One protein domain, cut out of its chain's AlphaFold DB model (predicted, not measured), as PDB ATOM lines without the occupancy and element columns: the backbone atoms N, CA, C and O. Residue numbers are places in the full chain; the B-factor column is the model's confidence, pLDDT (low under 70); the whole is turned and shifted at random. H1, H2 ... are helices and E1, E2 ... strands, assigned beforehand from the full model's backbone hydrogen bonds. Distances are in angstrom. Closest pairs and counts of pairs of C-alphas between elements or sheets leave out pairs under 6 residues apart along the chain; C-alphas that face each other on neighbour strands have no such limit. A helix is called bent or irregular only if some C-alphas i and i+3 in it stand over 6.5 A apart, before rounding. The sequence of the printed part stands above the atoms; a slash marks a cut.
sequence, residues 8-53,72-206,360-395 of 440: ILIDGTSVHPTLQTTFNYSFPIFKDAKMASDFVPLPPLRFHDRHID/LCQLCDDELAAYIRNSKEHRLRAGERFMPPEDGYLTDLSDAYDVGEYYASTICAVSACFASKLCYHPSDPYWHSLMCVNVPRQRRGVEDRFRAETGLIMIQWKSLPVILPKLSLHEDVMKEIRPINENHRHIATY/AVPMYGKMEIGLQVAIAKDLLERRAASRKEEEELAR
ATOM      1  N   ILE A   8     129.515  88.645 107.351       87.50
ATOM      2  CA  ILE A   8     130.484  88.570 108.452       87.50
ATOM      3  C   ILE A   8     129.753  88.899 109.756       87.50
ATOM      4  O   ILE A   8     129.239  90.000 109.914       87.50
ATOM      5  N   LEU A   9     129.711  87.942 110.687       87.69
ATOM      6  CA  LEU A   9     129.076  88.106 111.996       87.69
ATOM      7  C   LEU A   9     130.015  88.739 113.030       87.69
ATOM      8  O   LEU A   9     129.554  89.508 113.870       87.69
ATOM      9  N   ILE A  10     131.309  88.413 112.976       91.00
ATOM     10  CA  ILE A  10     132.367  89.032 113.789       91.00
ATOM     11  C   ILE A  10     133.739  88.786 113.141       91.00
ATOM     12  O   ILE A  10     134.023  87.675 112.687       91.00
ATOM     13  N   ASP A  11     134.589  89.812 113.113       82.94
ATOM     14  CA  ASP A  11     135.952  89.800 112.540       82.94
ATOM     15  C   ASP A  11     137.046  90.243 113.537       82.94
ATOM     16  O   ASP A  11     138.196  90.464 113.166       82.94
ATOM     17  N   GLY A  12     136.690  90.390 114.816       75.25
ATOM     18  CA  GLY A  12     137.580  90.891 115.868       75.25
ATOM     19  C   GLY A  12     137.637  92.420 115.982       75.25
ATOM     20  O   GLY A  12     138.130  92.915 116.992       75.25
ATOM     21  N   THR A  13     137.091  93.163 115.014       80.12
ATOM     22  CA  THR A  13     136.937  94.631 115.071       80.12
ATOM     23  C   THR A  13     135.479  95.073 115.151       80.12
ATOM     24  O   THR A  13     135.173  96.077 115.791       80.12
ATOM     25  N   SER A  14     134.572  94.307 114.543       87.50
ATOM     26  CA  SER A  14     133.144  94.594 114.458       87.50
ATOM     27  C   SER A  14     132.296  93.396 114.897       87.50
ATOM     28  O   SER A  14     132.719  92.243 114.797       87.50
ATOM     29  N   VAL A  15     131.083  93.673 115.386       91.38
ATOM     30  CA  VAL A  15     130.048  92.673 115.692       91.38
ATOM     31  C   VAL A  15     128.813  93.020 114.869       91.38
ATOM     32  O   VAL A  15     128.301  94.137 114.944       91.38
ATOM     33  N   HIS A  16     128.328  92.072 114.072       93.06
ATOM     34  CA  HIS A  16     127.175  92.284 113.204       93.06
ATOM     35  C   HIS A  16     125.888  92.474 114.023       93.06
ATOM     36  O   HIS A  16     125.682  91.729 114.988       93.06
ATOM     37  N   PRO A  17     124.965  93.377 113.629       90.94
ATOM     38  CA  PRO A  17     123.735  93.628 114.377       90.94
ATOM     39  C   PRO A  17     122.934  92.365 114.722       90.94
ATOM     40  O   PRO A  17     122.497  92.230 115.857       90.94
ATOM     41  N   THR A  18     122.814  91.386 113.813       90.69
ATOM     42  CA  THR A  18     122.124  90.111 114.112       90.69
ATOM     43  C   THR A  18     122.823  89.286 115.199       90.69
ATOM     44  O   THR A  18     122.156  88.654 116.020       90.69
ATOM     45  N   LEU A  19     124.163  89.277 115.223       93.38
ATOM     46  CA  LEU A  19     124.913  88.584 116.271       93.38
ATOM     47  C   LEU A  19     124.706  89.292 117.615       93.38
ATOM     48  O   LEU A  19     124.452  88.634 118.620       93.38
ATOM     49  N   GLN A  20     124.700  90.628 117.614       93.50
ATOM     50  CA  GLN A  20     124.382  91.419 118.799       93.50
ATOM     51  C   GLN A  20     122.939  91.190 119.285       93.50
ATOM     52  O   GLN A  20     122.736  91.041 120.484       93.50
ATOM     53  N   THR A  21     121.950  91.083 118.389       92.25
ATOM     54  CA  THR A  21     120.568  90.692 118.738       92.25
ATOM     55  C   THR A  21     120.522  89.296 119.359       92.25
ATOM     56  O   THR A  21     119.852  89.104 120.365       92.25
ATOM     57  N   THR A  22     121.274  88.338 118.811       94.62
ATOM     58  CA  THR A  22     121.351  86.970 119.351       94.62
ATOM     59  C   THR A  22     121.982  86.942 120.745       94.62
ATOM     60  O   THR A  22     121.489  86.243 121.624       94.62
ATOM     61  N   PHE A  23     123.036  87.728 120.987       95.75
ATOM     62  CA  PHE A  23     123.642  87.854 122.316       95.75
ATOM     63  C   PHE A  23     122.731  88.565 123.319       95.75
ATOM     64  O   PHE A  23     122.632  88.109 124.455       95.75
ATOM     65  N   ASN A  24     122.065  89.641 122.891       94.69
ATOM     66  CA  ASN A  24     121.175  90.472 123.708       94.69
ATOM     67  C   ASN A  24     119.750  89.903 123.830       94.69
ATOM     68  O   ASN A  24     118.878  90.576 124.379       94.69
ATOM     69  N   TYR A  25     119.487  88.698 123.312       94.12
ATOM     70  CA  TYR A  25     118.204  88.032 123.508       94.12
ATOM     71  C   TYR A  25     117.930  87.882 125.009       94.12
ATOM     72  O   TYR A  25     118.791  87.409 125.756       94.12
ATOM     73  N   SER A  26     116.731  88.291 125.420       90.75
ATOM     74  CA  SER A  26     116.197  88.163 126.774       90.75
ATOM     75  C   SER A  26     114.951  87.290 126.713       90.75
ATOM     76  O   SER A  26     114.167  87.401 125.772       90.75
ATOM     77  N   PHE A  27     114.765  86.412 127.693       90.25
ATOM     78  CA  PHE A  27     113.626  85.501 127.703       90.25
ATOM     79  C   PHE A  27     112.331  86.258 128.065       90.25
ATOM     80  O   PHE A  27     112.326  86.988 129.062       90.25
ATOM     81  N   PRO A  28     111.217  86.105 127.323       90.06
ATOM     82  CA  PRO A  28     110.002  86.866 127.605       90.06
ATOM     83  C   PRO A  28     109.395  86.613 128.993       90.06
ATOM     84  O   PRO A  28     109.471  85.523 129.563       90.06
ATOM     85  N   ILE A  29     108.726  87.636 129.535       88.75
ATOM     86  CA  ILE A  29     107.991  87.532 130.802       88.75
ATOM     87  C   ILE A  29     106.608  86.935 130.530       88.75
ATOM     88  O   ILE A  29     105.635  87.645 130.273       88.75
ATOM     89  N   PHE A  30     106.522  85.612 130.626       86.62
ATOM     90  CA  PHE A  30     105.254  84.890 130.557       86.62
ATOM     91  C   PHE A  30     104.382  85.154 131.785       86.62
ATOM     92  O   PHE A  30     104.862  85.198 132.924       86.62
ATOM     93  N   LYS A  31     103.075  85.286 131.551       80.38
ATOM     94  CA  LYS A  31     102.069  85.340 132.614       80.38
ATOM     95  C   LYS A  31     101.918  83.959 133.250       80.38
ATOM     96  O   LYS A  31     102.140  82.933 132.613       80.38
ATOM     97  N   ASP A  32     101.515  83.938 134.515       73.75
ATOM     98  CA  ASP A  32     101.080  82.716 135.183       73.75
ATOM     99  C   ASP A  32      99.842  82.181 134.450       73.75
ATOM    100  O   ASP A  32      98.804  82.848 134.408       73.75
ATOM    101  N   ALA A  33      99.954  80.993 133.849       64.81
ATOM    102  CA  ALA A  33      98.854  80.403 133.097       64.81
ATOM    103  C   ALA A  33      97.625  80.225 134.002       64.81
ATOM    104  O   ALA A  33      97.729  79.702 135.112       64.81
ATOM    105  N   LYS A  34      96.436  80.615 133.527       61.47
ATOM    106  CA  LYS A  34      95.202  80.590 134.343       61.47
ATOM    107  C   LYS A  34      94.831  79.193 134.864       61.47
ATOM    108  O   LYS A  34      94.179  79.097 135.892       61.47
ATOM    109  N   MET A  35      95.275  78.138 134.177       57.22
ATOM    110  CA  MET A  35      95.080  76.729 134.558       57.22
ATOM    111  C   MET A  35      96.117  76.218 135.578       57.22
ATOM    112  O   MET A  35      96.043  75.077 136.024       57.22
ATOM    113  N   ALA A  36      97.111  77.028 135.955       55.38
ATOM    114  CA  ALA A  36      98.248  76.572 136.753       55.38
ATOM    115  C   ALA A  36      97.927  76.268 138.230       55.38
ATOM    116  O   ALA A  36      98.767  75.699 138.931       55.38
ATOM    117  N   SER A  37      96.726  76.620 138.698       55.34
ATOM    118  CA  SER A  37      96.157  76.182 139.979       55.34
ATOM    119  C   SER A  37      95.804  74.692 140.009       55.34
ATOM    120  O   SER A  37      95.753  74.097 141.088       55.34
ATOM    121  N   ASP A  38      95.567  74.096 138.839       64.75
ATOM    122  CA  ASP A  38      94.859  72.818 138.723       64.75
ATOM    123  C   ASP A  38      95.820  71.636 138.540       64.75
ATOM    124  O   ASP A  38      95.428  70.473 138.674       64.75
ATOM    125  N   PHE A  39      97.108  71.914 138.301       72.31
ATOM    126  CA  PHE A  39      98.144  70.890 138.269       72.31
ATOM    127  C   PHE A  39      98.285  70.216 139.634       72.31
ATOM    128  O   PHE A  39      98.670  70.839 140.624       72.31
ATOM    129  N   VAL A  40      98.034  68.906 139.667       79.44
ATOM    130  CA  VAL A  40      98.378  68.028 140.788       79.44
ATOM    131  C   VAL A  40      99.728  67.381 140.464       79.44
ATOM    132  O   VAL A  40      99.772  66.490 139.617       79.44
ATOM    133  N   PRO A  41     100.842  67.805 141.089       86.06
ATOM    134  CA  PRO A  41     102.152  67.241 140.792       86.06
ATOM    135  C   PRO A  41     102.213  65.775 141.207       86.06
ATOM    136  O   PRO A  41     101.744  65.410 142.291       86.06
ATOM    137  N   LEU A  42     102.838  64.938 140.384       88.62
ATOM    138  CA  LEU A  42     103.084  63.540 140.728       88.62
ATOM    139  C   LEU A  42     104.443  63.376 141.439       88.62
ATOM    140  O   LEU A  42     105.348  64.195 141.241       88.62
ATOM    141  N   PRO A  43     104.628  62.333 142.273       89.81
ATOM    142  CA  PRO A  43     105.932  62.021 142.850       89.81
ATOM    143  C   PRO A  43     106.951  61.716 141.734       89.81
ATOM    144  O   PRO A  43     106.739  60.767 140.977       89.81
ATOM    145  N   PRO A  44     108.074  62.454 141.621       91.56
ATOM    146  CA  PRO A  44     108.996  62.294 140.492       91.56
ATOM    147  C   PRO A  44     109.843  61.012 140.585       91.56
ATOM    148  O   PRO A  44     110.385  60.561 139.578       91.56
ATOM    149  N   LEU A  45     109.960  60.419 141.782       91.88
ATOM    150  CA  LEU A  45     110.773  59.228 142.038       91.88
ATOM    151  C   LEU A  45     110.065  57.941 141.607       91.88
ATOM    152  O   LEU A  45     109.181  57.422 142.301       91.88
ATOM    153  N   ARG A  46     110.533  57.378 140.493       88.69
ATOM    154  CA  ARG A  46     110.207  56.035 140.000       88.69
ATOM    155  C   ARG A  46     110.965  54.966 140.801       88.69
ATOM    156  O   ARG A  46     111.691  55.255 141.753       88.69
ATOM    157  N   PHE A  47     110.789  53.701 140.425       87.69
ATOM    158  CA  PHE A  47     111.475  52.572 141.060       87.69
ATOM    159  C   PHE A  47     113.007  52.698 140.969       87.69
ATOM    160  O   PHE A  47     113.686  52.680 141.994       87.69
ATOM    161  N   HIS A  48     113.549  52.891 139.763       86.44
ATOM    162  CA  HIS A  48     115.001  52.917 139.525       86.44
ATOM    163  C   HIS A  48     115.723  54.068 140.243       86.44
ATOM    164  O   HIS A  48     116.839  53.870 140.714       86.44
ATOM    165  N   ASP A  49     115.067  55.218 140.445       88.88
ATOM    166  CA  ASP A  49     115.669  56.382 141.124       88.88
ATOM    167  C   ASP A  49     115.976  56.134 142.611       88.88
ATOM    168  O   ASP A  49     116.665  56.922 143.252       88.88
ATOM    169  N   ARG A  50     115.449  55.045 143.182       89.31
ATOM    170  CA  ARG A  50     115.762  54.599 144.545       89.31
ATOM    171  C   ARG A  50     116.875  53.539 144.581       89.31
ATOM    172  O   ARG A  50     117.489  53.363 145.627       89.31
ATOM    173  N   HIS A  51     117.151  52.870 143.457       87.19
ATOM    174  CA  HIS A  51     117.993  51.663 143.336       87.19
ATOM    175  C   HIS A  51     119.325  51.897 142.593       87.19
ATOM    176  O   HIS A  51     119.889  50.983 141.994       87.19
ATOM    177  N   ILE A  52     119.829  53.129 142.613       86.69
ATOM    178  CA  ILE A  52     121.187  53.470 142.172       86.69
ATOM    179  C   ILE A  52     122.241  52.903 143.145       86.69
ATOM    180  O   ILE A  52     121.990  52.781 144.344       86.69
ATOM    181  N   ASP A  53     123.443  52.603 142.647       84.88
ATOM    182  CA  ASP A  53     124.562  52.180 143.494       84.88
ATOM    183  C   ASP A  53     124.960  53.262 144.519       84.88
ATOM    184  O   ASP A  53     125.009  54.456 144.208       84.88
ATOM    185  N   LEU A  72     129.443  82.024 131.965       97.62
ATOM    186  CA  LEU A  72     129.024  81.508 130.660       97.62
ATOM    187  C   LEU A  72     129.102  82.581 129.564       97.62
ATOM    188  O   LEU A  72     129.570  82.286 128.467       97.62
ATOM    189  N   CYS A  73     128.750  83.834 129.871       97.31
ATOM    190  CA  CYS A  73     128.978  84.954 128.953       97.31
ATOM    191  C   CYS A  73     130.470  85.139 128.629       97.31
ATOM    192  O   CYS A  73     130.816  85.244 127.455       97.31
ATOM    193  N   GLN A  74     131.354  85.108 129.638       96.94
ATOM    194  CA  GLN A  74     132.803  85.194 129.416       96.94
ATOM    195  C   GLN A  74     133.323  84.011 128.588       96.94
ATOM    196  O   GLN A  74     134.098  84.218 127.664       96.94
ATOM    197  N   LEU A  75     132.865  82.785 128.871       96.69
ATOM    198  CA  LEU A  75     133.241  81.598 128.101       96.69
ATOM    199  C   LEU A  75     132.822  81.724 126.628       96.69
ATOM    200  O   LEU A  75     133.592  81.369 125.745       96.69
ATOM    201  N   CYS A  76     131.629  82.253 126.349       97.00
ATOM    202  CA  CYS A  76     131.191  82.522 124.980       97.00
ATOM    203  C   CYS A  76     132.156  83.483 124.258       97.00
ATOM    204  O   CYS A  76     132.615  83.178 123.157       97.00
ATOM    205  N   ASP A  77     132.531  84.593 124.903       96.12
ATOM    206  CA  ASP A  77     133.466  85.573 124.340       96.12
ATOM    207  C   ASP A  77     134.894  85.007 124.169       96.12
ATOM    208  O   ASP A  77     135.517  85.209 123.123       96.12
ATOM    209  N   ASP A  78     135.393  84.236 125.141       95.69
ATOM    210  CA  ASP A  78     136.716  83.594 125.101       95.69
ATOM    211  C   ASP A  78     136.832  82.587 123.941       95.69
ATOM    212  O   ASP A  78     137.835  82.576 123.215       95.69
ATOM    213  N   GLU A  79     135.805  81.754 123.741       95.38
ATOM    214  CA  GLU A  79     135.771  80.712 122.707       95.38
ATOM    215  C   GLU A  79     135.521  81.293 121.307       95.38
ATOM    216  O   GLU A  79     136.128  80.833 120.339       95.38
ATOM    217  N   LEU A  80     134.712  82.354 121.183       94.31
ATOM    218  CA  LEU A  80     134.577  83.115 119.935       94.31
ATOM    219  C   LEU A  80     135.897  83.791 119.549       94.31
ATOM    220  O   LEU A  80     136.334  83.690 118.402       94.31
ATOM    221  N   ALA A  81     136.579  84.424 120.506       93.56
ATOM    222  CA  ALA A  81     137.884  85.029 120.266       93.56
ATOM    223  C   ALA A  81     138.954  83.970 119.930       93.56
ATOM    224  O   ALA A  81     139.825  84.216 119.094       93.56
ATOM    225  N   ALA A  82     138.884  82.774 120.529       93.12
ATOM    226  CA  ALA A  82     139.740  81.644 120.169       93.12
ATOM    227  C   ALA A  82     139.452  81.120 118.753       93.12
ATOM    228  O   ALA A  82     140.394  80.913 117.987       93.12
ATOM    229  N   TYR A  83     138.179  80.978 118.372       92.19
ATOM    230  CA  TYR A  83     137.780  80.628 117.007       92.19
ATOM    231  C   TYR A  83     138.318  81.650 115.998       92.19
ATOM    232  O   TYR A  83     138.944  81.256 115.019       92.19
ATOM    233  N   ILE A  84     138.156  82.954 116.246       91.69
ATOM    234  CA  ILE A  84     138.637  84.016 115.345       91.69
ATOM    235  C   ILE A  84     140.156  83.916 115.152       91.69
ATOM    236  O   ILE A  84     140.616  83.829 114.011       91.69
ATOM    237  N   ARG A  85     140.932  83.823 116.243       90.56
ATOM    238  CA  ARG A  85     142.399  83.665 116.185       90.56
ATOM    239  C   ARG A  85     142.839  82.406 115.428       90.56
ATOM    240  O   ARG A  85     143.804  82.469 114.675       90.56
ATOM    241  N   ASN A  86     142.134  81.288 115.604       88.00
ATOM    242  CA  ASN A  86     142.528  79.990 115.048       88.00
ATOM    243  C   ASN A  86     141.949  79.714 113.641       88.00
ATOM    244  O   ASN A  86     142.422  78.817 112.942       88.00
ATOM    245  N   SER A  87     140.911  80.443 113.220       84.00
ATOM    246  CA  SER A  87     140.263  80.276 111.914       84.00
ATOM    247  C   SER A  87     141.107  80.862 110.779       84.00
ATOM    248  O   SER A  87     141.579  81.991 110.873       84.00
ATOM    249  N   LYS A  88     141.232  80.141 109.655       79.81
ATOM    250  CA  LYS A  88     141.983  80.608 108.468       79.81
ATOM    251  C   LYS A  88     141.440  81.903 107.848       79.81
ATOM    252  O   LYS A  88     142.167  82.587 107.140       79.81
ATOM    253  N   GLU A  89     140.165  82.220 108.071       77.62
ATOM    254  CA  GLU A  89     139.542  83.453 107.575       77.62
ATOM    255  C   GLU A  89     139.647  84.635 108.556       77.62
ATOM    256  O   GLU A  89     139.283  85.752 108.179       77.62
ATOM    257  N   HIS A  90     140.082  84.387 109.798       82.62
ATOM    258  CA  HIS A  90     140.039  85.312 110.938       82.62
ATOM    259  C   HIS A  90     138.680  85.997 111.158       82.62
ATOM    260  O   HIS A  90     138.605  87.149 111.575       82.62
ATOM    261  N   ARG A  91     137.582  85.286 110.869       87.31
ATOM    262  CA  ARG A  91     136.210  85.784 111.035       87.31
ATOM    263  C   ARG A  91     135.203  84.650 111.182       87.31
ATOM    264  O   ARG A  91     135.422  83.537 110.703       87.31
ATOM    265  N   LEU A  92     134.059  84.960 111.777       89.56
ATOM    266  CA  LEU A  92     132.872  84.110 111.783       89.56
ATOM    267  C   LEU A  92     131.859  84.656 110.766       89.56
ATOM    268  O   LEU A  92     131.586  85.856 110.752       89.56
ATOM    269  N   ARG A  93     131.295  83.788 109.921       89.19
ATOM    270  CA  ARG A  93     130.264  84.137 108.925       89.19
ATOM    271  C   ARG A  93     128.914  83.532 109.271       89.19
ATOM    272  O   ARG A  93     128.883  82.457 109.864       89.19
ATOM    273  N   ALA A  94     127.833  84.160 108.824       87.94
ATOM    274  CA  ALA A  94     126.491  83.595 108.827       87.94
ATOM    275  C   ALA A  94     126.380  82.434 107.823       87.94
ATOM    276  O   ALA A  94     126.880  82.525 106.700       87.94
ATOM    277  N   GLY A  95     125.699  81.363 108.228       84.69
ATOM    278  CA  GLY A  95     125.297  80.253 107.363       84.69
ATOM    279  C   GLY A  95     123.780  80.147 107.253       84.69
ATOM    280  O   GLY A  95     123.057  80.799 107.998       84.69
ATOM    281  N   GLU A  96     123.291  79.283 106.365       82.25
ATOM    282  CA  GLU A  96     121.852  79.106 106.087       82.25
ATOM    283  C   GLU A  96     121.017  78.671 107.307       82.25
ATOM    284  O   GLU A  96     119.798  78.831 107.313       82.25
ATOM    285  N   ARG A  97     121.649  78.111 108.348       83.12
ATOM    286  CA  ARG A  97     121.009  77.745 109.624       83.12
ATOM    287  C   ARG A  97     121.259  78.738 110.762       83.12
ATOM    288  O   ARG A  97     120.768  78.507 111.865       83.12
ATOM    289  N   PHE A  98     121.989  79.832 110.528       87.75
ATOM    290  CA  PHE A  98     122.112  80.912 111.508       87.75
ATOM    291  C   PHE A  98     120.852  81.789 111.481       87.75
ATOM    292  O   PHE A  98     120.803  82.836 110.837       87.75
ATOM    293  N   MET A  99     119.829  81.339 112.204       85.75
ATOM    294  CA  MET A  99     118.664  82.152 112.541       85.75
ATOM    295  C   MET A  99     118.906  82.815 113.906       85.75
ATOM    296  O   MET A  99     119.327  82.114 114.833       85.75
ATOM    297  N   PRO A 100     118.656  84.128 114.072       85.75
ATOM    298  CA  PRO A 100     118.557  84.712 115.406       85.75
ATOM    299  C   PRO A 100     117.376  84.082 116.170       85.75
ATOM    300  O   PRO A 100     116.446  83.574 115.541       85.75
ATOM    301  N   PRO A 101     117.375  84.123 117.512       85.94
ATOM    302  CA  PRO A 101     116.218  83.707 118.291       85.94
ATOM    303  C   PRO A 101     115.065  84.687 118.035       85.94
ATOM    304  O   PRO A 101     115.186  85.885 118.296       85.94
ATOM    305  N   GLU A 102     113.963  84.173 117.500       80.44
ATOM    306  CA  GLU A 102     112.709  84.911 117.326       80.44
ATOM    307  C   GLU A 102     111.798  84.677 118.540       80.44
ATOM    308  O   GLU A 102     111.852  83.620 119.178       80.44
ATOM    309  N   ASP A 103     110.945  85.653 118.864       72.12
ATOM    310  CA  ASP A 103     109.931  85.488 119.905       72.12
ATOM    311  C   ASP A 103     108.907  84.434 119.460       72.12
ATOM    312  O   ASP A 103     108.085  84.665 118.572       72.12
ATOM    313  N   GLY A 104     108.994  83.245 120.062       67.62
ATOM    314  CA  GLY A 104     108.174  82.098 119.682       67.62
ATOM    315  C   GLY A 104     106.668  82.353 119.802       67.62
ATOM    316  O   GLY A 104     106.200  83.051 120.696       67.62
ATOM    317  N   TYR A 105     105.896  81.705 118.929       69.44
ATOM    318  CA  TYR A 105     104.445  81.882 118.745       69.44
ATOM    319  C   TYR A 105     103.560  81.524 119.961       69.44
ATOM    320  O   TYR A 105     102.354  81.771 119.929       69.44
ATOM    321  N   LEU A 106     104.125  80.946 121.027       72.69
ATOM    322  CA  LEU A 106     103.412  80.674 122.278       72.69
ATOM    323  C   LEU A 106     103.363  81.948 123.133       72.69
ATOM    324  O   LEU A 106     104.381  82.385 123.659       72.69
ATOM    325  N   THR A 107     102.176  82.533 123.287       68.81
ATOM    326  CA  THR A 107     101.952  83.757 124.079       68.81
ATOM    327  C   THR A 107     101.740  83.497 125.574       68.81
ATOM    328  O   THR A 107     102.054  84.359 126.393       68.81
ATOM    329  N   ASP A 108     101.253  82.309 125.931       81.12
ATOM    330  CA  ASP A 108     101.155  81.780 127.294       81.12
ATOM    331  C   ASP A 108     101.814  80.384 127.320       81.12
ATOM    332  O   ASP A 108     101.727  79.637 126.344       81.12
ATOM    333  N   LEU A 109     102.463  80.019 128.433       88.12
ATOM    334  CA  LEU A 109     103.061  78.689 128.636       88.12
ATOM    335  C   LEU A 109     102.215  77.917 129.649       88.12
ATOM    336  O   LEU A 109     102.325  78.150 130.856       88.12
ATOM    337  N   SER A 110     101.349  77.029 129.159       85.56
ATOM    338  CA  SER A 110     100.333  76.347 129.965       85.56
ATOM    339  C   SER A 110     100.970  75.437 131.004       85.56
ATOM    340  O   SER A 110     100.659  75.541 132.190       85.56
ATOM    341  N   ASP A 111     101.854  74.539 130.561       90.69
ATOM    342  CA  ASP A 111     102.440  73.492 131.394       90.69
ATOM    343  C   ASP A 111     103.937  73.238 131.107       90.69
ATOM    344  O   ASP A 111     104.599  74.020 130.422       90.69
ATOM    345  N   ALA A 112     104.523  72.208 131.725       93.44
ATOM    346  CA  ALA A 112     105.956  71.931 131.613       93.44
ATOM    347  C   ALA A 112     106.414  71.528 130.199       93.44
ATOM    348  O   ALA A 112     107.596  71.682 129.881       93.44
ATOM    349  N   TYR A 113     105.510  71.010 129.361       93.25
ATOM    350  CA  TYR A 113     105.806  70.686 127.969       93.25
ATOM    351  C   TYR A 113     105.956  71.966 127.144       93.25
ATOM    352  O   TYR A 113     106.989  72.122 126.496       93.25
ATOM    353  N   ASP A 114     105.027  72.919 127.272       92.12
ATOM    354  CA  ASP A 114     105.090  74.230 126.604       92.12
ATOM    355  C   ASP A 114     106.378  74.990 126.972       92.12
ATOM    356  O   ASP A 114     107.075  75.507 126.100       92.12
ATOM    357  N   VAL A 115     106.745  75.004 128.263       93.50
ATOM    358  CA  VAL A 115     108.001  75.616 128.749       93.50
ATOM    359  C   VAL A 115     109.228  74.989 128.080       93.50
ATOM    360  O   VAL A 115     110.164  75.700 127.710       93.50
ATOM    361  N   GLY A 116     109.231  73.664 127.920       94.38
ATOM    362  CA  GLY A 116     110.323  72.940 127.282       94.38
ATOM    363  C   GLY A 116     110.360  73.086 125.761       94.38
ATOM    364  O   GLY A 116     111.446  73.174 125.197       94.38
ATOM    365  N   GLU A 117     109.203  73.135 125.097       93.12
ATOM    366  CA  GLU A 117     109.099  73.345 123.650       93.12
ATOM    367  C   GLU A 117     109.489  74.773 123.260       93.12
ATOM    368  O   GLU A 117     110.270  74.939 122.320       93.12
ATOM    369  N   TYR A 118     109.055  75.788 124.017       93.50
ATOM    370  CA  TYR A 118     109.472  77.175 123.800       93.50
ATOM    371  C   TYR A 118     110.992  77.328 123.932       93.50
ATOM    372  O   TYR A 118     111.649  77.826 123.019       93.50
ATOM    373  N   TYR A 119     111.569  76.858 125.043       93.56
ATOM    374  CA  TYR A 119     113.008  76.957 125.304       93.56
ATOM    375  C   TYR A 119     113.839  76.177 124.264       93.56
ATOM    376  O   TYR A 119     114.816  76.706 123.731       93.56
ATOM    377  N   ALA A 120     113.405  74.964 123.892       92.62
ATOM    378  CA  ALA A 120     114.058  74.158 122.860       92.62
ATOM    379  C   ALA A 120     114.010  74.809 121.462       92.62
ATOM    380  O   ALA A 120     114.996  74.740 120.725       92.62
ATOM    381  N   SER A 121     112.881  75.431 121.100       89.94
ATOM    382  CA  SER A 121     112.632  75.965 119.750       89.94
ATOM    383  C   SER A 121     113.157  77.386 119.533       89.94
ATOM    384  O   SER A 121     113.338  77.785 118.387       89.94
ATOM    385  N   THR A 122     113.404  78.142 120.608       90.44
ATOM    386  CA  THR A 122     113.953  79.506 120.549       90.44
ATOM    387  C   THR A 122     115.470  79.493 120.758       90.44
ATOM    388  O   THR A 122     116.232  79.214 119.829       90.44
ATOM    389  N   ILE A 123     115.948  79.765 121.975       91.25
ATOM    390  CA  ILE A 123     117.370  80.016 122.224       91.25
ATOM    391  C   ILE A 123     118.247  78.758 122.120       91.25
ATOM    392  O   ILE A 123     119.400  78.848 121.691       91.25
ATOM    393  N   CYS A 124     117.721  77.568 122.431       91.94
ATOM    394  CA  CYS A 124     118.479  76.320 122.287       91.94
ATOM    395  C   CYS A 124     118.794  75.948 120.840       91.94
ATOM    396  O   CYS A 124     119.846  75.358 120.595       91.94
ATOM    397  N   ALA A 125     117.925  76.290 119.885       90.69
ATOM    398  CA  ALA A 125     118.163  75.993 118.476       90.69
ATOM    399  C   ALA A 125     119.435  76.699 117.980       90.69
ATOM    400  O   ALA A 125     120.354  76.051 117.481       90.69
ATOM    401  N   VAL A 126     119.533  78.014 118.202       92.75
ATOM    402  CA  VAL A 126     120.695  78.815 117.789       92.75
ATOM    403  C   VAL A 126     121.943  78.526 118.636       92.75
ATOM    404  O   VAL A 126     123.031  78.362 118.080       92.75
ATOM    405  N   SER A 127     121.822  78.386 119.961       95.56
ATOM    406  CA  SER A 127     122.981  78.122 120.835       95.56
ATOM    407  C   SER A 127     123.612  76.741 120.613       95.56
ATOM    408  O   SER A 127     124.839  76.614 120.660       95.56
ATOM    409  N   ALA A 128     122.820  75.722 120.265       94.50
ATOM    410  CA  ALA A 128     123.356  74.425 119.859       94.50
ATOM    411  C   ALA A 128     124.120  74.498 118.521       94.50
ATOM    412  O   ALA A 128     125.161  73.845 118.385       94.50
ATOM    413  N   CYS A 129     123.684  75.336 117.567       93.31
ATOM    414  CA  CYS A 129     124.438  75.593 116.334       93.31
ATOM    415  C   CYS A 129     125.805  76.232 116.633       93.31
ATOM    416  O   CYS A 129     126.805  75.780 116.079       93.31
ATOM    417  N   PHE A 130     125.884  77.210 117.550       95.50
ATOM    418  CA  PHE A 130     127.172  77.761 118.006       95.50
ATOM    419  C   PHE A 130     128.078  76.682 118.600       95.50
ATOM    420  O   PHE A 130     129.225  76.556 118.183       95.50
ATOM    421  N   ALA A 131     127.582  75.873 119.538       95.31
ATOM    422  CA  ALA A 131     128.395  74.829 120.163       95.31
ATOM    423  C   ALA A 131     128.857  73.758 119.154       95.31
ATOM    424  O   ALA A 131     129.981  73.266 119.235       95.31
ATOM    425  N   SER A 132     128.037  73.445 118.148       92.88
ATOM    426  CA  SER A 132     128.395  72.533 117.052       92.88
ATOM    427  C   SER A 132     129.492  73.123 116.149       92.88
ATOM    428  O   SER A 132     130.542  72.505 115.943       92.88
ATOM    429  N   LYS A 133     129.299  74.372 115.708       91.81
ATOM    430  CA  LYS A 133     130.246  75.159 114.905       91.81
ATOM    431  C   LYS A 133     131.585  75.367 115.620       91.81
ATOM    432  O   LYS A 133     132.627  75.176 115.005       91.81
ATOM    433  N   LEU A 134     131.581  75.735 116.900       93.12
ATOM    434  CA  LEU A 134     132.795  76.054 117.659       93.12
ATOM    435  C   LEU A 134     133.565  74.802 118.113       93.12
ATOM    436  O   LEU A 134     134.793  74.815 118.079       93.12
ATOM    437  N   CYS A 135     132.877  73.728 118.525       91.81
ATOM    438  CA  CYS A 135     133.530  72.575 119.162       91.81
ATOM    439  C   CYS A 135     133.738  71.354 118.252       91.81
ATOM    440  O   CYS A 135     134.630  70.559 118.541       91.81
ATOM    441  N   TYR A 136     132.943  71.177 117.188       88.88
ATOM    442  CA  TYR A 136     132.969  69.948 116.378       88.88
ATOM    443  C   TYR A 136     133.357  70.167 114.911       88.88
ATOM    444  O   TYR A 136     134.114  69.368 114.368       88.88
ATOM    445  N   HIS A 137     132.860  71.216 114.248       87.56
ATOM    446  CA  HIS A 137     133.110  71.425 112.813       87.56
ATOM    447  C   HIS A 137     133.214  72.918 112.430       87.56
ATOM    448  O   HIS A 137     132.359  73.454 111.715       87.56
ATOM    449  N   PRO A 138     134.305  73.601 112.835       87.69
ATOM    450  CA  PRO A 138     134.519  75.025 112.549       87.69
ATOM    451  C   PRO A 138     134.485  75.384 111.059       87.69
ATOM    452  O   PRO A 138     134.149  76.517 110.720       87.69
ATOM    453  N   SER A 139     134.743  74.433 110.161       84.56
ATOM    454  CA  SER A 139     134.718  74.650 108.709       84.56
ATOM    455  C   SER A 139     133.328  74.604 108.053       84.56
ATOM    456  O   SER A 139     133.234  74.977 106.891       84.56
ATOM    457  N   ASP A 140     132.255  74.168 108.732       85.31
ATOM    458  CA  ASP A 140     130.920  74.062 108.102       85.31
ATOM    459  C   ASP A 140     130.355  75.450 107.742       85.31
ATOM    460  O   ASP A 140     130.136  76.259 108.654       85.31
ATOM    461  N   PRO A 141     130.091  75.762 106.459       82.75
ATOM    462  CA  PRO A 141     129.520  77.047 106.074       82.75
ATOM    463  C   PRO A 141     128.027  77.162 106.418       82.75
ATOM    464  O   PRO A 141     127.522  78.277 106.520       82.75
ATOM    465  N   TYR A 142     127.315  76.049 106.619       84.31
ATOM    466  CA  TYR A 142     125.854  76.037 106.722       84.31
ATOM    467  C   TYR A 142     125.308  76.227 108.140       84.31
ATOM    468  O   TYR A 142     124.131  76.556 108.267       84.31
ATOM    469  N   TRP A 143     126.135  76.076 109.183       88.50
ATOM    470  CA  TRP A 143     125.743  76.113 110.605       88.50
ATOM    471  C   TRP A 143     124.792  74.984 111.030       88.50
ATOM    472  O   TRP A 143     123.888  75.175 111.844       88.50
ATOM    473  N   HIS A 144     124.990  73.780 110.502       87.38
ATOM    474  CA  HIS A 144     124.266  72.619 111.000       87.38
ATOM    475  C   HIS A 144     124.569  72.392 112.488       87.38
ATOM    476  O   HIS A 144     125.721  72.419 112.910       87.38
ATOM    477  N   SER A 145     123.546  72.119 113.293       89.44
ATOM    478  CA  SER A 145     123.775  71.630 114.651       89.44
ATOM    479  C   SER A 145     124.001  70.120 114.629       89.44
ATOM    480  O   SER A 145     123.292  69.409 113.917       89.44
ATOM    481  N   LEU A 146     124.930  69.613 115.442       89.62
ATOM    482  CA  LEU A 146     125.032  68.183 115.781       89.62
ATOM    483  C   LEU A 146     124.384  67.869 117.132       89.62
ATOM    484  O   LEU A 146     124.357  66.709 117.541       89.62
ATOM    485  N   MET A 147     123.851  68.891 117.806       91.62
ATOM    486  CA  MET A 147     123.166  68.799 119.091       91.62
ATOM    487  C   MET A 147     121.791  69.465 119.020       91.62
ATOM    488  O   MET A 147     121.598  70.447 118.306       91.62
ATOM    489  N   CYS A 148     120.829  68.984 119.793       92.38
ATOM    490  CA  CYS A 148     119.582  69.708 120.024       92.38
ATOM    491  C   CYS A 148     119.021  69.374 121.404       92.38
ATOM    492  O   CYS A 148     119.244  68.279 121.924       92.38
ATOM    493  N   VAL A 149     118.289  70.306 122.018       93.12
ATOM    494  CA  VAL A 149     117.434  69.942 123.151       93.12
ATOM    495  C   VAL A 149     116.267  69.158 122.573       93.12
ATOM    496  O   VAL A 149     115.539  69.645 121.708       93.12
ATOM    497  N   ASN A 150     116.115  67.911 123.011       91.69
ATOM    498  CA  ASN A 150     115.001  67.083 122.582       91.69
ATOM    499  C   ASN A 150     113.694  67.729 123.074       91.69
ATOM    500  O   ASN A 150     113.501  67.882 124.280       91.69
ATOM    501  N   VAL A 151     112.794  68.099 122.161       88.44
ATOM    502  CA  VAL A 151     111.501  68.696 122.534       88.44
ATOM    503  C   VAL A 151     110.727  67.692 123.398       88.44
ATOM    504  O   VAL A 151     110.486  66.562 122.948       88.44
ATOM    505  N   PRO A 152     110.353  68.037 124.644       86.06
ATOM    506  CA  PRO A 152     109.581  67.132 125.476       86.06
ATOM    507  C   PRO A 152     108.178  66.995 124.880       86.06
ATOM    508  O   PRO A 152     107.464  67.974 124.712       86.06
ATOM    509  N   ARG A 153     107.765  65.766 124.564       83.06
ATOM    510  CA  ARG A 153     106.432  65.486 124.011       83.06
ATOM    511  C   ARG A 153     105.560  64.800 125.050       83.06
ATOM    512  O   ARG A 153     105.941  63.743 125.562       83.06
ATOM    513  N   GLN A 154     104.376  65.353 125.305       77.00
ATOM    514  CA  GLN A 154     103.358  64.687 126.111       77.00
ATOM    515  C   GLN A 154     102.957  63.376 125.422       77.00
ATOM    516  O   GLN A 154     102.444  63.357 124.301       77.00
ATOM    517  N   ARG A 155     103.230  62.247 126.079       72.75
ATOM    518  CA  ARG A 155     102.786  60.931 125.606       72.75
ATOM    519  C   ARG A 155     101.336  60.722 126.034       72.75
ATOM    520  O   ARG A 155     100.963  61.111 127.139       72.75
ATOM    521  N   ARG A 156     100.531  60.062 125.194       63.84
ATOM    522  CA  ARG A 156      99.171  59.640 125.574       63.84
ATOM    523  C   ARG A 156      99.248  58.825 126.874       63.84
ATOM    524  O   ARG A 156     100.026  57.878 126.942       63.84
ATOM    525  N   GLY A 157      98.478  59.221 127.889       62.22
ATOM    526  CA  GLY A 157      98.486  58.593 129.217       62.22
ATOM    527  C   GLY A 157      99.559  59.092 130.201       62.22
ATOM    528  O   GLY A 157      99.716  58.482 131.253       62.22
ATOM    529  N   VAL A 158     100.301  60.170 129.907       65.06
ATOM    530  CA  VAL A 158     101.163  60.835 130.905       65.06
ATOM    531  C   VAL A 158     100.437  62.036 131.507       65.06
ATOM    532  O   VAL A 158     100.208  63.037 130.833       65.06
ATOM    533  N   GLU A 159     100.092  61.919 132.788       70.12
ATOM    534  CA  GLU A 159      99.319  62.915 133.546       70.12
ATOM    535  C   GLU A 159     100.184  64.024 134.176       70.12
ATOM    536  O   GLU A 159      99.665  65.089 134.509       70.12
ATOM    537  N   ASP A 160     101.500  63.811 134.328       85.56
ATOM    538  CA  ASP A 160     102.418  64.804 134.909       85.56
ATOM    539  C   ASP A 160     102.667  65.969 133.937       85.56
ATOM    540  O   ASP A 160     103.615  65.978 133.156       85.56
ATOM    541  N   ARG A 161     101.778  66.963 133.994       89.38
ATOM    542  CA  ARG A 161     101.933  68.277 133.352       89.38
ATOM    543  C   ARG A 161     102.807  69.239 134.165       89.38
ATOM    544  O   ARG A 161     103.224  70.274 133.653       89.38
ATOM    545  N   PHE A 162     103.091  68.925 135.432       91.50
ATOM    546  CA  PHE A 162     103.885  69.796 136.298       91.50
ATOM    547  C   PHE A 162     105.386  69.710 135.990       91.50
ATOM    548  O   PHE A 162     106.084  70.713 136.156       91.50
ATOM    549  N   ARG A 163     105.874  68.548 135.527       92.62
ATOM    550  CA  ARG A 163     107.280  68.317 135.168       92.62
ATOM    551  C   ARG A 163     107.432  67.565 133.842       92.62
ATOM    552  O   ARG A 163     106.943  66.447 133.695       92.62
ATOM    553  N   ALA A 164     108.230  68.116 132.930       93.69
ATOM    554  CA  ALA A 164     108.619  67.476 131.679       93.69
ATOM    555  C   ALA A 164     110.133  67.190 131.652       93.69
ATOM    556  O   ALA A 164     110.977  68.075 131.764       93.69
ATOM    557  N   GLU A 165     110.466  65.910 131.507       91.94
ATOM    558  CA  GLU A 165     111.823  65.355 131.565       91.94
ATOM    559  C   GLU A 165     112.428  65.269 130.158       91.94
ATOM    560  O   GLU A 165     111.851  64.615 129.283       91.94
ATOM    561  N   THR A 166     113.584  65.897 129.923       93.06
ATOM    562  CA  THR A 166     114.287  65.826 128.633       93.06
ATOM    563  C   THR A 166     115.813  65.968 128.769       93.06
ATOM    564  O   THR A 166     116.378  65.849 129.859       93.06
ATOM    565  N   GLY A 167     116.514  66.157 127.651       94.50
ATOM    566  CA  GLY A 167     117.957  66.352 127.608       94.50
ATOM    567  C   GLY A 167     118.430  67.070 126.346       94.50
ATOM    568  O   GLY A 167     117.742  67.062 125.322       94.50
ATOM    569  N   LEU A 168     119.638  67.636 126.408       95.31
ATOM    570  CA  LEU A 168     120.428  67.915 125.207       95.31
ATOM    571  C   LEU A 168     120.914  66.571 124.662       95.31
ATOM    572  O   LEU A 168     121.462  65.768 125.419       95.31
ATOM    573  N   ILE A 169     120.709  66.317 123.374       92.88
ATOM    574  CA  ILE A 169     121.096  65.074 122.703       92.88
ATOM    575  C   ILE A 169     122.075  65.369 121.571       92.88
ATOM    576  O   ILE A 169     121.993  66.427 120.947       92.88
ATOM    577  N   MET A 170     122.959  64.417 121.266       89.56
ATOM    578  CA  MET A 170     123.580  64.377 119.940       89.56
ATOM    579  C   MET A 170     122.517  63.952 118.921       89.56
ATOM    580  O   MET A 170     121.655  63.117 119.211       89.56
ATOM    581  N   ILE A 171     122.565  64.515 117.717       82.31
ATOM    582  CA  ILE A 171     121.629  64.155 116.654       82.31
ATOM    583  C   ILE A 171     121.928  62.731 116.173       82.31
ATOM    584  O   ILE A 171     123.033  62.423 115.716       82.31
ATOM    585  N   GLN A 172     120.920  61.860 116.243       69.06
ATOM    586  CA  GLN A 172     121.046  60.472 115.815       69.06
ATOM    587  C   GLN A 172     121.113  60.358 114.288       69.06
ATOM    588  O   GLN A 172     120.236  60.806 113.548       69.06
ATOM    589  N   TRP A 173     122.166  59.697 113.819       63.91
ATOM    590  CA  TRP A 173     122.508  59.603 112.399       63.91
ATOM    591  C   TRP A 173     121.562  58.702 111.601       63.91
ATOM    592  O   TRP A 173     121.193  59.031 110.477       63.91
ATOM    593  N   LYS A 174     121.106  57.596 112.205       57.81
ATOM    594  CA  LYS A 174     120.212  56.615 111.559       57.81
ATOM    595  C   LYS A 174     118.866  57.221 111.126       57.81
ATOM    596  O   LYS A 174     118.238  56.701 110.214       57.81
ATOM    597  N   SER A 175     118.449  58.324 111.748       54.78
ATOM    598  CA  SER A 175     117.214  59.056 111.442       54.78
ATOM    599  C   SER A 175     117.352  60.147 110.371       54.78
ATOM    600  O   SER A 175     116.330  60.668 109.935       54.78
ATOM    601  N   LEU A 176     118.567  60.521 109.940       58.69
ATOM    602  CA  LEU A 176     118.788  61.651 109.017       58.69
ATOM    603  C   LEU A 176     119.797  61.350 107.880       58.69
ATOM    604  O   LEU A 176     120.728  62.133 107.657       58.69
ATOM    605  N   PRO A 177     119.607  60.268 107.094       56.41
ATOM    606  CA  PRO A 177     120.508  59.907 105.990       56.41
ATOM    607  C   PRO A 177     120.610  60.981 104.891       56.41
ATOM    608  O   PRO A 177     121.613  61.041 104.190       56.41
ATOM    609  N   VAL A 178     119.610  61.860 104.760       60.12
ATOM    610  CA  VAL A 178     119.586  62.971 103.785       60.12
ATOM    611  C   VAL A 178     120.460  64.161 104.218       60.12
ATOM    612  O   VAL A 178     120.861  64.970 103.379       60.12
ATOM    613  N   ILE A 179     120.751  64.292 105.517       60.81
ATOM    614  CA  ILE A 179     121.522  65.420 106.061       60.81
ATOM    615  C   ILE A 179     123.003  65.062 106.188       60.81
ATOM    616  O   ILE A 179     123.833  65.882 105.817       60.81
ATOM    617  N   LEU A 180     123.351  63.845 106.628       62.47
ATOM    618  CA  LEU A 180     124.748  63.440 106.872       62.47
ATOM    619  C   LEU A 180     125.729  63.759 105.720       62.47
ATOM    620  O   LEU A 180     126.782  64.321 106.020       62.47
ATOM    621  N   PRO A 181     125.416  63.507 104.427       64.12
ATOM    622  CA  PRO A 181     126.321  63.843 103.322       64.12
ATOM    623  C   PRO A 181     126.539  65.352 103.129       64.12
ATOM    624  O   PRO A 181     127.511  65.751 102.501       64.12
ATOM    625  N   LYS A 182     125.639  66.194 103.659       65.38
ATOM    626  CA  LYS A 182     125.685  67.663 103.565       65.38
ATOM    627  C   LYS A 182     126.431  68.324 104.726       65.38
ATOM    628  O   LYS A 182     126.718  69.513 104.655       65.38
ATOM    629  N   LEU A 183     126.725  67.578 105.796       66.06
ATOM    630  CA  LEU A 183     127.419  68.100 106.979       66.06
ATOM    631  C   LEU A 183     128.933  68.263 106.764       66.06
ATOM    632  O   LEU A 183     129.585  68.918 107.571       66.06
ATOM    633  N   SER A 184     129.498  67.636 105.722       66.50
ATOM    634  CA  SER A 184     130.930  67.696 105.364       66.50
ATOM    635  C   SER A 184     131.891  67.444 106.540       66.50
ATOM    636  O   SER A 184     132.972  68.028 106.618       66.50
ATOM    637  N   LEU A 185     131.487  66.587 107.486       74.38
ATOM    638  CA  LEU A 185     132.235  66.323 108.716       74.38
ATOM    639  C   LEU A 185     133.517  65.545 108.418       74.38
ATOM    640  O   LEU A 185     133.490  64.542 107.704       74.38
ATOM    641  N   HIS A 186     134.625  65.971 109.027       76.81
ATOM    642  CA  HIS A 186     135.878  65.225 108.960       76.81
ATOM    643  C   HIS A 186     135.701  63.832 109.577       76.81
ATOM    644  O   HIS A 186     134.971  63.668 110.561       76.81
ATOM    645  N   GLU A 187     136.393  62.829 109.036       78.81
ATOM    646  CA  GLU A 187     136.230  61.436 109.467       78.81
ATOM    647  C   GLU A 187     136.512  61.259 110.969       78.81
ATOM    648  O   GLU A 187     135.862  60.463 111.643       78.81
ATOM    649  N   ASP A 188     137.418  62.060 111.527       79.25
ATOM    650  CA  ASP A 188     137.750  62.025 112.953       79.25
ATOM    651  C   ASP A 188     136.621  62.569 113.831       79.25
ATOM    652  O   ASP A 188     136.297  61.960 114.844       79.25
ATOM    653  N   VAL A 189     135.917  63.620 113.398       79.81
ATOM    654  CA  VAL A 189     134.700  64.111 114.077       79.81
ATOM    655  C   VAL A 189     133.609  63.030 114.059       79.81
ATOM    656  O   VAL A 189     132.870  62.856 115.029       79.81
ATOM    657  N   MET A 190     133.561  62.217 112.998       78.12
ATOM    658  CA  MET A 190     132.680  61.048 112.928       78.12
ATOM    659  C   MET A 190     133.153  59.881 113.825       78.12
ATOM    660  O   MET A 190     132.323  59.112 114.318       78.12
ATOM    661  N   LYS A 191     134.456  59.743 114.096       81.88
ATOM    662  CA  LYS A 191     134.995  58.794 115.093       81.88
ATOM    663  C   LYS A 191     134.743  59.267 116.531       81.88
ATOM    664  O   LYS A 191     134.466  58.436 117.393       81.88
ATOM    665  N   GLU A 192     134.768  60.578 116.786       80.50
ATOM    666  CA  GLU A 192     134.432  61.183 118.085       80.50
ATOM    667  C   GLU A 192     132.962  60.977 118.467       80.50
ATOM    668  O   GLU A 192     132.656  60.545 119.579       80.50
ATOM    669  N   ILE A 193     132.041  61.291 117.551       80.50
ATOM    670  CA  ILE A 193     130.614  61.417 117.878       80.50
ATOM    671  C   ILE A 193     129.884  60.069 117.891       80.50
ATOM    672  O   ILE A 193     128.935  59.906 118.662       80.50
ATOM    673  N   ARG A 194     130.309  59.079 117.092       82.31
ATOM    674  CA  ARG A 194     129.613  57.779 117.013       82.31
ATOM    675  C   ARG A 194     129.487  57.081 118.382       82.31
ATOM    676  O   ARG A 194     128.353  56.783 118.757       82.31
ATOM    677  N   PRO A 195     130.560  56.918 119.189       81.75
ATOM    678  CA  PRO A 195     130.452  56.288 120.505       81.75
ATOM    679  C   PRO A 195     129.614  57.100 121.499       81.75
ATOM    680  O   PRO A 195     129.015  56.518 122.401       81.75
ATOM    681  N   ILE A 196     129.545  58.429 121.346       81.56
ATOM    682  CA  ILE A 196     128.681  59.288 122.168       81.56
ATOM    683  C   ILE A 196     127.214  58.973 121.852       81.56
ATOM    684  O   ILE A 196     126.467  58.608 122.755       81.56
ATOM    685  N   ASN A 197     126.837  59.019 120.570       78.81
ATOM    686  CA  ASN A 197     125.490  58.708 120.073       78.81
ATOM    687  C   ASN A 197     125.006  57.291 120.457       78.81
ATOM    688  O   ASN A 197     123.807  57.066 120.606       78.81
ATOM    689  N   GLU A 198     125.930  56.335 120.592       79.94
ATOM    690  CA  GLU A 198     125.632  54.930 120.911       79.94
ATOM    691  C   GLU A 198     125.546  54.641 122.421       79.94
ATOM    692  O   GLU A 198     124.769  53.777 122.821       79.94
ATOM    693  N   ASN A 199     126.304  55.356 123.265       77.94
ATOM    694  CA  ASN A 199     126.373  55.090 124.711       77.94
ATOM    695  C   ASN A 199     125.620  56.114 125.583       77.94
ATOM    696  O   ASN A 199     125.302  55.809 126.732       77.94
ATOM    697  N   HIS A 200     125.357  57.322 125.073       76.00
ATOM    698  CA  HIS A 200     124.859  58.458 125.856       76.00
ATOM    699  C   HIS A 200     123.662  59.106 125.167       76.00
ATOM    700  O   HIS A 200     123.806  59.869 124.214       76.00
ATOM    701  N   ARG A 201     122.457  58.802 125.663       82.56
ATOM    702  CA  ARG A 201     121.217  59.326 125.083       82.56
ATOM    703  C   ARG A 201     121.084  60.835 125.300       82.56
ATOM    704  O   ARG A 201     120.728  61.542 124.363       82.56
ATOM    705  N   HIS A 202     121.344  61.313 126.515       90.44
ATOM    706  CA  HIS A 202     121.384  62.738 126.854       90.44
ATOM    707  C   HIS A 202     122.814  63.127 127.261       90.44
ATOM    708  O   HIS A 202     123.415  62.472 128.103       90.44
ATOM    709  N   ILE A 203     123.367  64.203 126.708       94.06
ATOM    710  CA  ILE A 203     124.697  64.718 127.084       94.06
ATOM    711  C   ILE A 203     124.625  65.774 128.203       94.06
ATOM    712  O   ILE A 203     125.589  65.963 128.947       94.06
ATOM    713  N   ALA A 204     123.449  66.381 128.388       96.81
ATOM    714  CA  ALA A 204     123.053  67.139 129.575       96.81
ATOM    715  C   ALA A 204     121.572  66.868 129.898       96.81
ATOM    716  O   ALA A 204     120.762  66.685 128.986       96.81
ATOM    717  N   THR A 205     121.220  66.824 131.184       96.75
ATOM    718  CA  THR A 205     119.853  66.554 131.670       96.75
ATOM    719  C   THR A 205     119.073  67.859 131.815       96.75
ATOM    720  O   THR A 205     119.619  68.831 132.325       96.75
ATOM    721  N   TYR A 206     117.802  67.882 131.405       97.44
ATOM    722  CA  TYR A 206     116.927  69.053 131.520       97.44
ATOM    723  C   TYR A 206     115.604  68.660 132.192       97.44
ATOM    724  O   TYR A 206     114.876  67.792 131.709       97.44
ATOM    725  N   ALA A 360     115.665  88.945 133.165       93.88
ATOM    726  CA  ALA A 360     116.458  90.033 133.744       93.88
ATOM    727  C   ALA A 360     117.963  89.936 133.423       93.88
ATOM    728  O   ALA A 360     118.720  90.836 133.787       93.88
ATOM    729  N   VAL A 361     118.416  88.875 132.744       92.62
ATOM    730  CA  VAL A 361     119.790  88.762 132.230       92.62
ATOM    731  C   VAL A 361     119.852  89.421 130.838       92.62
ATOM    732  O   VAL A 361     119.355  88.842 129.875       92.62
ATOM    733  N   PRO A 362     120.494  90.597 130.672       87.75
ATOM    734  CA  PRO A 362     120.449  91.376 129.423       87.75
ATOM    735  C   PRO A 362     121.264  90.770 128.267       87.75
ATOM    736  O   PRO A 362     121.300  91.327 127.174       87.75
ATOM    737  N   MET A 363     121.953  89.654 128.517       94.12
ATOM    738  CA  MET A 363     122.662  88.860 127.515       94.12
ATOM    739  C   MET A 363     122.346  87.364 127.683       94.12
ATOM    740  O   MET A 363     123.247  86.525 127.623       94.12
ATOM    741  N   TYR A 364     121.084  87.018 127.973       96.38
ATOM    742  CA  TYR A 364     120.678  85.628 128.207       96.38
ATOM    743  C   TYR A 364     121.005  84.746 126.995       96.38
ATOM    744  O   TYR A 364     121.554  83.659 127.153       96.38
ATOM    745  N   GLY A 365     120.830  85.255 125.771       96.69
ATOM    746  CA  GLY A 365     121.246  84.532 124.571       96.69
ATOM    747  C   GLY A 365     122.753  84.246 124.481       96.69
ATOM    748  O   GLY A 365     123.144  83.154 124.065       96.69
ATOM    749  N   LYS A 366     123.622  85.163 124.943       97.44
ATOM    750  CA  LYS A 366     125.068  84.885 125.063       97.44
ATOM    751  C   LYS A 366     125.355  83.841 126.151       97.44
ATOM    752  O   LYS A 366     126.199  82.970 125.944       97.44
ATOM    753  N   MET A 367     124.651  83.918 127.283       97.81
ATOM    754  CA  MET A 367     124.770  82.961 128.387       97.81
ATOM    755  C   MET A 367     124.453  81.534 127.917       97.81
ATOM    756  O   MET A 367     125.235  80.621 128.176       97.81
ATOM    757  N   GLU A 368     123.378  81.365 127.147       97.56
ATOM    758  CA  GLU A 368     122.953  80.067 126.615       97.56
ATOM    759  C   GLU A 368     123.911  79.503 125.564       97.56
ATOM    760  O   GLU A 368     124.201  78.306 125.575       97.56
ATOM    761  N   ILE A 369     124.497  80.347 124.710       97.88
ATOM    762  CA  ILE A 369     125.611  79.925 123.843       97.88
ATOM    763  C   ILE A 369     126.779  79.405 124.694       97.88
ATOM    764  O   ILE A 369     127.300  78.320 124.427       97.88
ATOM    765  N   GLY A 370     127.141  80.128 125.757       98.12
ATOM    766  CA  GLY A 370     128.141  79.688 126.728       98.12
ATOM    767  C   GLY A 370     127.799  78.348 127.389       98.12
ATOM    768  O   GLY A 370     128.688  77.513 127.554       98.12
ATOM    769  N   LEU A 371     126.526  78.103 127.720       98.19
ATOM    770  CA  LEU A 371     126.053  76.845 128.308       98.19
ATOM    771  C   LEU A 371     126.223  75.662 127.349       98.19
ATOM    772  O   LEU A 371     126.838  74.660 127.719       98.19
ATOM    773  N   GLN A 372     125.738  75.777 126.109       97.50
ATOM    774  CA  GLN A 372     125.852  74.684 125.135       97.50
ATOM    775  C   GLN A 372     127.323  74.398 124.775       97.50
ATOM    776  O   GLN A 372     127.719  73.235 124.656       97.50
ATOM    777  N   VAL A 373     128.166  75.437 124.688       97.69
ATOM    778  CA  VAL A 373     129.623  75.296 124.499       97.69
ATOM    779  C   VAL A 373     130.280  74.614 125.709       97.69
ATOM    780  O   VAL A 373     131.088  73.702 125.531       97.69
ATOM    781  N   ALA A 374     129.908  74.975 126.943       97.56
ATOM    782  CA  ALA A 374     130.427  74.331 128.154       97.56
ATOM    783  C   ALA A 374     130.095  72.827 128.208       97.56
ATOM    784  O   ALA A 374     130.962  72.019 128.556       97.56
ATOM    785  N   ILE A 375     128.872  72.446 127.820       96.81
ATOM    786  CA  ILE A 375     128.432  71.044 127.745       96.81
ATOM    787  C   ILE A 375     129.245  70.276 126.692       96.81
ATOM    788  O   ILE A 375     129.746  69.185 126.977       96.81
ATOM    789  N   ALA A 376     129.426  70.850 125.498       95.06
ATOM    790  CA  ALA A 376     130.213  70.236 124.429       95.06
ATOM    791  C   ALA A 376     131.684  70.019 124.830       95.06
ATOM    792  O   ALA A 376     132.236  68.941 124.593       95.06
ATOM    793  N   LYS A 377     132.316  71.005 125.483       94.50
ATOM    794  CA  LYS A 377     133.725  70.911 125.901       94.50
ATOM    795  C   LYS A 377     133.952  69.910 127.040       94.50
ATOM    796  O   LYS A 377     134.908  69.142 126.961       94.50
ATOM    797  N   ASP A 378     133.068  69.848 128.041       94.81
ATOM    798  CA  ASP A 378     133.116  68.818 129.098       94.81
ATOM    799  C   ASP A 378     133.013  67.396 128.519       94.81
ATOM    800  O   ASP A 378     133.761  66.498 128.910       94.81
ATOM    801  N   LEU A 379     132.106  67.195 127.560       92.19
ATOM    802  CA  LEU A 379     131.896  65.910 126.901       92.19
ATOM    803  C   LEU A 379     133.118  65.466 126.082       92.19
ATOM    804  O   LEU A 379     133.550  64.315 126.196       92.19
ATOM    805  N   LEU A 380     133.695  66.381 125.296       91.25
ATOM    806  CA  LEU A 380     134.913  66.136 124.518       91.25
ATOM    807  C   LEU A 380     136.116  65.836 125.426       91.25
ATOM    808  O   LEU A 380     136.842  64.874 125.172       91.25
ATOM    809  N   GLU A 381     136.306  66.591 126.516       91.69
ATOM    810  CA  GLU A 381     137.410  66.352 127.454       91.69
ATOM    811  C   GLU A 381     137.280  64.981 128.142       91.69
ATOM    812  O   GLU A 381     138.245  64.212 128.178       91.69
ATOM    813  N   ARG A 382     136.078  64.611 128.612       89.56
ATOM    814  CA  ARG A 382     135.834  63.292 129.223       89.56
ATOM    815  C   ARG A 382     136.024  62.135 128.241       89.56
ATOM    816  O   ARG A 382     136.587  61.105 128.626       89.56
ATOM    817  N   ARG A 383     135.609  62.276 126.973       87.50
ATOM    818  CA  ARG A 383     135.845  61.234 125.955       87.50
ATOM    819  C   ARG A 383     137.332  61.112 125.607       87.50
ATOM    820  O   ARG A 383     137.821  59.990 125.475       87.50
ATOM    821  N   ALA A 384     138.063  62.226 125.547       87.38
ATOM    822  CA  ALA A 384     139.512  62.229 125.355       87.38
ATOM    823  C   ALA A 384     140.281  61.613 126.541       87.38
ATOM    824  O   ALA A 384     141.322  60.994 126.322       87.38
ATOM    825  N   ALA A 385     139.773  61.732 127.774       86.38
ATOM    826  CA  ALA A 385     140.303  61.007 128.932       86.38
ATOM    827  C   ALA A 385     140.033  59.494 128.827       86.38
ATOM    828  O   ALA A 385     140.976  58.706 128.843       86.38
ATOM    829  N   SER A 386     138.772  59.100 128.597       84.88
ATOM    830  CA  SER A 386     138.381  57.680 128.495       84.88
ATOM    831  C   SER A 386     139.127  56.938 127.377       84.88
ATOM    832  O   SER A 386     139.496  55.782 127.552       84.88
ATOM    833  N   ARG A 387     139.416  57.589 126.236       83.69
ATOM    834  CA  ARG A 387     140.236  56.979 125.172       83.69
ATOM    835  C   ARG A 387     141.657  56.642 125.618       83.69
ATOM    836  O   ARG A 387     142.172  55.605 125.221       83.69
ATOM    837  N   LYS A 388     142.296  57.492 126.428       85.00
ATOM    838  CA  LYS A 388     143.658  57.230 126.926       85.00
ATOM    839  C   LYS A 388     143.664  56.026 127.865       85.00
ATOM    840  O   LYS A 388     144.515  55.156 127.725       85.00
ATOM    841  N   GLU A 389     142.656  55.928 128.729       84.69
ATOM    842  CA  GLU A 389     142.427  54.768 129.599       84.69
ATOM    843  C   GLU A 389     142.174  53.486 128.770       84.69
ATOM    844  O   GLU A 389     142.804  52.456 129.009       84.69
ATOM    845  N   GLU A 390     141.323  53.556 127.736       84.56
ATOM    846  CA  GLU A 390     141.066  52.462 126.780       84.56
ATOM    847  C   GLU A 390     142.349  52.018 126.039       84.56
ATOM    848  O   GLU A 390     142.612  50.819 125.911       84.56
ATOM    849  N   GLU A 391     143.187  52.959 125.592       85.50
ATOM    850  CA  GLU A 391     144.468  52.676 124.934       85.50
ATOM    851  C   GLU A 391     145.521  52.079 125.879       85.50
ATOM    852  O   GLU A 391     146.245  51.162 125.490       85.50
ATOM    853  N   GLU A 392     145.634  52.568 127.114       85.44
ATOM    854  CA  GLU A 392     146.581  52.051 128.111       85.44
ATOM    855  C   GLU A 392     146.218  50.617 128.537       85.44
ATOM    856  O   GLU A 392     147.094  49.746 128.632       85.44
ATOM    857  N   LEU A 393     144.921  50.318 128.666       83.12
ATOM    858  CA  LEU A 393     144.407  48.955 128.849       83.12
ATOM    859  C   LEU A 393     144.699  48.061 127.627       83.12
ATOM    860  O   LEU A 393     145.109  46.907 127.782       83.12
ATOM    861  N   ALA A 394     144.574  48.585 126.404       84.44
ATOM    862  CA  ALA A 394     144.907  47.857 125.174       84.44
ATOM    863  C   ALA A 394     146.423  47.624 124.976       84.44
ATOM    864  O   ALA A 394     146.818  46.678 124.289       84.44
ATOM    865  N   ARG A 395     147.286  48.461 125.570       82.75
ATOM    866  CA  ARG A 395     148.754  48.294 125.556       82.75
ATOM    867  C   ARG A 395     149.233  47.305 126.621       82.75
ATOM    868  O   ARG A 395     150.101  46.484 126.337       82.75
TER     869      ARG A 395
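This is residues 8 to 53, 72 to 206 and 360 to 395 of the 440 residues of an uncharacterized protein of Hebeloma cylindrosporum h7 (UniProt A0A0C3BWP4). One long helix, H6, runs past a body of shorter helices and a small three-stranded sheet; H1, H2 and H4 pack on its first half, and its residues 385 to 395 stick out free. H3 sits beside the sheet of E2, E3 and E4, and residues 24 to 53, with no named element, form a long loop far from the core. The printed part has 217 residues, with six named helices and four named strands in the order E1 H1 H2 H3 H4 E2 E3 H5 E4 H6; the sheet is antiparallel, in the order E2, E3, E4. The class is mostly helix, though under half of the residues, 107, are in named elements. The whole is compact, with a radius of gyration of the C-alphas of 19.3 A and spans of 56 by 52 by 34 A.

E1, residues 8 to 10, pairs with no named strand. H1, residues 17 to 23, touches the hub H6, residues 364 to 395, at a steep tilt of 65 degrees; the closest C-alphas are those of Phe 23 and Lys 366, 4.3 A apart. H2, residues 72 to 86, touches H6 at a steep tilt of 67 degrees, closest at the C-alphas of Leu 72 and Gly 370, 4.4 A. H3, residues 112 to 121, is on the sheet at a height of 4.6 A, over none of its strands. H4, residues 123 to 135, touches H6 at a steep tilt of 42 degrees, closest at the C-alphas of Ser 127 and Ile 369, 4.4 A. E2, residues 147 to 149, and E3, residues 163 to 170, form an antiparallel hairpin, with N 169 and O 148 at 2.8 A. H5, residues 187 to 199, is irregular, but only just: C-alphas 192 and 195 are 6.8 A apart. E3 and E4, residues 204 to 206, are antiparallel, with N 166 and O 206 at 2.9 A. H4, H5 and H6 only graze the sheet. Every O i to N i+4 pair is within hydrogen-bond range in H1, H2, H3 and H4; H5 has 7 of 9 and H6 27 of 28.

E1 begins at C-alpha 8, (130.484, 88.570, 108.452). From first to last C-alpha, H2 is 20.7 A long, H4 18.1 A, E3 22.7 A and H5 19.2 A. H6 is 46.8 A long and ends at C-alpha 395, (148.754, 48.294, 125.556).

The C-alphas farthest apart, those of Lys 34 and Arg 395, are 63.2 A apart. Residues 54 to 71 and 207 to 359 are not printed, with C-alpha gaps of 32.3 A and 21.1 A. The links H2 to H3, H4 to E2, E2 to E3 and E3 to H5 are long. The pLDDT is under 70 at 25 residues, among them 33 to 38 and 172 to 184.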